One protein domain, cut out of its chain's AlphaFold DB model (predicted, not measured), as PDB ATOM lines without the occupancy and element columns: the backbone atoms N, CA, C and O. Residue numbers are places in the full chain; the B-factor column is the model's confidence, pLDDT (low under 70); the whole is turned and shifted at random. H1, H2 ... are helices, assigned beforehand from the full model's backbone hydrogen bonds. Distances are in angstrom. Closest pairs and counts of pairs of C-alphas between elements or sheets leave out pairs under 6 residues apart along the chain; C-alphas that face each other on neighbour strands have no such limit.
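AT A GLANCE: This is residues 137 to 178 of the 400 residues of an uncharacterized protein of Acidithiobacillus ferrivorans (UniProt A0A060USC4). The longest helix, H3, is an arm that starts near H2 and points away, so that its residues 171 to 178 stick out free; H1 and H2 follow each other nearly end to end as a stepped column, and the loop of residues 155 to 164 leads from H2 to H3. The arrangement is open, with few contacts between the helices. The printed part has 42 residues with three named helices, H1, H2 and H3 in that order along the chain, and no named strand; the class is all helix. The whole is only just loose, close to compact, with a radius of gyration of the C-alphas of 11.2 A, and spans 32 by 25 by 15 A.

IN THESE COORDINATES: H3 is residues 165 to 178, 19.8 A from first to last C-alpha, ending with C-alpha 178 at (42.041, 39.681, 16.276). H2 is residues 147 to 154, 10.7 A long, with C-alpha 147 at (33.074, 26.943, 25.572). H1 is residues 137 to 144, 10.0 A long, beginning with C-alpha 137 at (37.519, 12.125, 22.959).

HOW THE PARTS SIT: H3 and H2 are close but not clearly touching; their closest C-alphas, those of His 166 and Leu 150, are 7.3 A apart. They run opposite ways at a steep tilt of 52 degrees. H2 and H1 only just touch, and only at the corner by their link, with 3 pairs of C-alphas within 8 A; the closest are those of Arg 149 and Glu 143, 6.3 A apart. They run the same way at a shallow tilt of 25 degrees. H1 and H3 are apart. In H1, H2 and H3 every O i to N i+4 pair is within hydrogen-bond range.

THE WHOLE: The C-alphas farthest apart, those of Arg 158 and Ala 178, are 32.1 A apart. The printed part has no cut. The link from H1 to H2 is tight, and that from H2 to H3, 10 residues, is short. The mean pLDDT of the printed part is 84.2, and no printed residue is under 70.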
ATOM      1  N   ALA A 137      36.802  10.874  23.219       90.69
ATOM      2  CA  ALA A 137      37.519  12.125  22.959       90.69
ATOM      3  C   ALA A 137      36.582  13.347  22.867       90.69
ATOM      4  O   ALA A 137      36.928  14.433  23.334       90.69
ATOM      5  N   ARG A 138      35.376  13.181  22.300       90.69
ATOM      6  CA  ARG A 138      34.343  14.230  22.254       90.69
ATOM      7  C   ARG A 138      33.779  14.555  23.638       90.69
ATOM      8  O   ARG A 138      33.604  15.736  23.920       90.69
ATOM      9  N   SER A 139      33.533  13.557  24.492       90.31
ATOM     10  CA  SER A 139      33.130  13.767  25.896       90.31
ATOM     11  C   SER A 139      34.238  14.489  26.668       90.31
ATOM     12  O   SER A 139      33.991  15.568  27.202       90.31
ATOM     13  N   ALA A 140      35.485  14.017  26.594       88.56
ATOM     14  CA  ALA A 140      36.631  14.669  27.228       88.56
ATOM     15  C   ALA A 140      36.835  16.121  26.747       88.56
ATOM     16  O   ALA A 140      37.148  17.006  27.546       88.56
ATOM     17  N   TYR A 141      36.609  16.412  25.459       87.62
ATOM     18  CA  TYR A 141      36.625  17.783  24.948       87.62
ATOM     19  C   TYR A 141      35.439  18.615  25.465       87.62
ATOM     20  O   TYR A 141      35.640  19.748  25.903       87.62
ATOM     21  N   ALA A 142      34.219  18.072  25.459       87.31
ATOM     22  CA  ALA A 142      33.019  18.753  25.950       87.31
ATOM     23  C   ALA A 142      33.110  19.092  27.450       87.31
ATOM     24  O   ALA A 142      32.753  20.195  27.868       87.31
ATOM     25  N   GLU A 143      33.635  18.162  28.244       84.19
ATOM     26  CA  GLU A 143      33.809  18.273  29.691       84.19
ATOM     27  C   GLU A 143      35.061  19.060  30.086       84.19
ATOM     28  O   GLU A 143      35.076  19.664  31.156       84.19
ATOM     29  N   GLY A 144      36.103  19.063  29.251       80.62
ATOM     30  CA  GLY A 144      37.382  19.725  29.511       80.62
ATOM     31  C   GLY A 144      37.480  21.133  28.924       80.62
ATOM     32  O   GLY A 144      37.694  22.097  29.662       80.62
ATOM     33  N   TYR A 145      37.302  21.248  27.607       81.19
ATOM     34  CA  TYR A 145      37.798  22.355  26.778       81.19
ATOM     35  C   TYR A 145      36.721  23.070  25.943       81.19
ATOM     36  O   TYR A 145      37.024  24.036  25.242       81.19
ATOM     37  N   ALA A 146      35.457  22.647  25.994       87.44
ATOM     38  CA  ALA A 146      34.393  23.336  25.272       87.44
ATOM     39  C   ALA A 146      34.004  24.672  25.931       87.44
ATOM     40  O   ALA A 146      33.964  24.821  27.157       87.44
ATOM     41  N   VAL A 147      33.611  25.647  25.106       86.94
ATOM     42  CA  VAL A 147      33.074  26.943  25.572       86.94
ATOM     43  C   VAL A 147      31.748  26.763  26.329       86.94
ATOM     44  O   VAL A 147      31.456  27.518  27.255       86.94
ATOM     45  N   ALA A 148      30.982  25.708  26.018       86.69
ATOM     46  CA  ALA A 148      29.790  25.318  26.775       86.69
ATOM     47  C   ALA A 148      30.100  25.069  28.265       86.69
ATOM     48  O   ALA A 148      29.368  25.551  29.128       86.69
ATOM     49  N   ARG A 149      31.236  24.424  28.581       84.88
ATOM     50  CA  ARG A 149      31.707  24.255  29.964       84.88
ATOM     51  C   ARG A 149      31.919  25.609  30.640       84.88
ATOM     52  O   ARG A 149      31.453  25.808  31.755       84.88
ATOM     53  N   LEU A 150      32.586  26.551  29.964       85.44
ATOM     54  CA  LEU A 150      32.864  27.884  30.512       85.44
ATOM     55  C   LEU A 150      31.565  28.637  30.836       85.44
ATOM     56  O   LEU A 150      31.421  29.153  31.941       85.44
ATOM     57  N   ARG A 151      30.595  28.631  29.912       87.44
ATOM     58  CA  ARG A 151      29.251  29.194  30.128       87.44
ATOM     59  C   ARG A 151      28.595  28.599  31.377       87.44
ATOM     60  O   ARG A 151      28.116  29.332  32.239       87.44
ATOM     61  N   ASP A 152      28.614  27.278  31.497       85.44
ATOM     62  CA  ASP A 152      27.977  26.562  32.598       85.44
ATOM     63  C   ASP A 152      28.685  26.773  33.952       85.44
ATOM     64  O   ASP A 152      28.032  26.679  34.993       85.44
ATOM     65  N   LEU A 153      29.991  27.070  33.958       84.25
ATOM     66  CA  LEU A 153      30.739  27.503  35.146       84.25
ATOM     67  C   LEU A 153      30.364  28.943  35.536       84.25
ATOM     68  O   LEU A 153      30.074  29.193  36.705       84.25
ATOM     69  N   CYS A 154      30.280  29.869  34.574       84.12
ATOM     70  CA  CYS A 154      29.884  31.265  34.813       84.12
ATOM     71  C   CYS A 154      28.493  31.397  35.457       84.12
ATOM     72  O   CYS A 154      28.290  32.266  36.306       84.12
ATOM     73  N   LEU A 155      27.553  30.512  35.108       87.00
ATOM     74  CA  LEU A 155      26.203  30.473  35.688       87.00
ATOM     75  C   LEU A 155      26.157  29.912  37.125       87.00
ATOM     76  O   LEU A 155      25.169  30.101  37.835       87.00
ATOM     77  N   LYS A 156      27.200  29.211  37.590       85.75
ATOM     78  CA  LYS A 156      27.206  28.502  38.880       85.75
ATOM     79  C   LYS A 156      28.101  29.236  39.880       85.75
ATOM     80  O   LYS A 156      29.311  29.060  39.875       85.75
ATOM     81  N   ARG A 157      27.513  29.977  40.832       72.69
ATOM     82  CA  ARG A 157      28.257  30.772  41.847       72.69
ATOM     83  C   ARG A 157      29.361  29.984  42.578       72.69
ATOM     84  O   ARG A 157      30.434  30.522  42.823       72.69
ATOM     85  N   ARG A 158      29.115  28.696  42.863       79.50
ATOM     86  CA  ARG A 158      30.055  27.746  43.501       79.50
ATOM     87  C   ARG A 158      31.207  27.254  42.611       79.50
ATOM     88  O   ARG A 158      32.126  26.625  43.114       79.50
ATOM     89  N   ALA A 159      31.129  27.473  41.301       73.25
ATOM     90  CA  ALA A 159      32.133  27.051  40.328       73.25
ATOM     91  C   ALA A 159      33.224  28.112  40.096       73.25
ATOM     92  O   ALA A 159      34.162  27.877  39.340       73.25
ATOM     93  N   ARG A 160      33.112  29.271  40.760       74.38
ATOM     94  CA  ARG A 160      34.101  30.349  40.746       74.38
ATOM     95  C   ARG A 160      35.321  29.927  41.575       74.38
ATOM     96  O   ARG A 160      35.355  30.106  42.789       74.38
ATOM     97  N   ASN A 161      36.283  29.302  40.911       78.50
ATOM     98  CA  ASN A 161      37.549  28.833  41.468       78.50
ATOM     99  C   ASN A 161      38.683  29.848  41.191       78.50
ATOM    100  O   ASN A 161      38.470  30.897  40.589       78.50
ATOM    101  N   ARG A 162      39.903  29.536  41.653       76.06
ATOM    102  CA  ARG A 162      41.120  30.328  41.376       76.06
ATOM    103  C   ARG A 162      41.730  30.039  39.994       76.06
ATOM    104  O   ARG A 162      42.591  30.789  39.551       76.06
ATOM    105  N   PHE A 163      41.325  28.949  39.345       75.69
ATOM    106  CA  PHE A 163      41.899  28.479  38.085       75.69
ATOM    107  C   PHE A 163      41.071  29.005  36.909       75.69
ATOM    108  O   PHE A 163      40.006  28.476  36.607       75.69
ATOM    109  N   ASP A 164      41.560  30.069  36.276       80.75
ATOM    110  CA  ASP A 164      40.960  30.712  35.104       80.75
ATOM    111  C   ASP A 164      41.644  30.303  33.785       80.75
ATOM    112  O   ASP A 164      41.426  30.925  32.744       80.75
ATOM    113  N   ASP A 165      42.436  29.233  33.815       84.19
ATOM    114  CA  ASP A 165      43.194  28.655  32.701       84.19
ATOM    115  C   ASP A 165      42.344  28.449  31.438       84.19
ATOM    116  O   ASP A 165      42.746  28.860  30.348       84.19
ATOM    117  N   HIS A 166      41.129  27.912  31.588       81.44
ATOM    118  CA  HIS A 166      40.182  27.720  30.483       81.44
ATOM    119  C   HIS A 166      39.762  29.047  29.819       81.44
ATOM    120  O   HIS A 166      39.637  29.146  28.597       81.44
ATOM    121  N   TRP A 167      39.602  30.109  30.612       82.88
ATOM    122  CA  TRP A 167      39.307  31.449  30.100       82.88
ATOM    123  C   TRP A 167      40.542  32.101  29.468       82.88
ATOM    124  O   TRP A 167      40.433  32.701  28.398       82.88
ATOM    125  N   GLN A 168      41.727  31.952  30.067       86.56
ATOM    126  CA  GLN A 168      42.966  32.484  29.492       86.56
ATOM    127  C   GLN A 168      43.309  31.809  28.154       86.56
ATOM    128  O   GLN A 168      43.677  32.506  27.208       86.56
ATOM    129  N   ALA A 169      43.095  30.496  28.022       84.31
ATOM    130  CA  ALA A 169      43.225  29.780  26.752       84.31
ATOM    131  C   ALA A 169      42.300  30.367  25.668       84.31
ATOM    132  O   ALA A 169      42.748  30.670  24.561       84.31
ATOM    133  N   LEU A 170      41.031  30.623  26.004       86.31
ATOM    134  CA  LEU A 170      40.076  31.244  25.084       86.31
ATOM    135  C   LEU A 170      40.473  32.688  24.707       86.31
ATOM    136  O   LEU A 170      40.350  33.079  23.545       86.31
ATOM    137  N   ARG A 171      41.023  33.471  25.647       87.62
ATOM    138  CA  ARG A 171      41.569  34.813  25.363       87.62
ATOM    139  C   ARG A 171      42.767  34.773  24.416       87.62
ATOM    140  O   ARG A 171      42.879  35.666  23.584       87.62
ATOM    141  N   ILE A 172      43.646  33.773  24.523       87.44
ATOM    142  CA  ILE A 172      44.779  33.597  23.598       87.44
ATOM    143  C   ILE A 172      44.263  33.348  22.175       87.44
ATOM    144  O   ILE A 172      44.731  33.995  21.240       87.44
ATOM    145  N   VAL A 173      43.246  32.493  22.013       85.56
ATOM    146  CA  VAL A 173      42.612  32.236  20.707       85.56
ATOM    147  C   VAL A 173      41.982  33.507  20.128       85.56
ATOM    148  O   VAL A 173      42.233  33.832  18.968       85.56
ATOM    149  N   PHE A 174      41.216  34.266  20.920       87.38
ATOM    150  CA  PHE A 174      40.607  35.512  20.439       87.38
ATOM    151  C   PHE A 174      41.629  36.607  20.114       87.38
ATOM    152  O   PHE A 174      41.434  37.324  19.136       87.38
ATOM    153  N   LYS A 175      42.731  36.715  20.869       88.25
ATOM    154  CA  LYS A 175      43.841  37.622  20.531       88.25
ATOM    155  C   LYS A 175      44.493  37.241  19.207       88.25
ATOM    156  O   LYS A 175      44.570  38.083  18.324       88.25
ATOM    157  N   GLY A 176      44.860  35.969  19.028       85.94
ATOM    158  CA  GLY A 176      45.439  35.487  17.769       85.94
ATOM    159  C   GLY A 176      44.512  35.694  16.564       85.94
ATOM    160  O   GLY A 176      44.979  36.029  15.480       85.94
ATOM    161  N   LEU A 177      43.192  35.566  16.757       85.00
ATOM    162  CA  LEU A 177      42.200  35.856  15.719       85.00
ATOM    163  C   LEU A 177      42.094  37.361  15.406       85.00
ATOM    164  O   LEU A 177      42.005  37.727  14.237       85.00
ATOM    165  N   ALA A 178      42.124  38.226  16.426       85.81
ATOM    166  CA  ALA A 178      42.041  39.681  16.276       85.81
ATOM    167  C   ALA A 178      43.319  40.300  15.679       85.81
ATOM    168  O   ALA A 178      43.243  41.216  14.866       85.81
TER     169      ALA A 178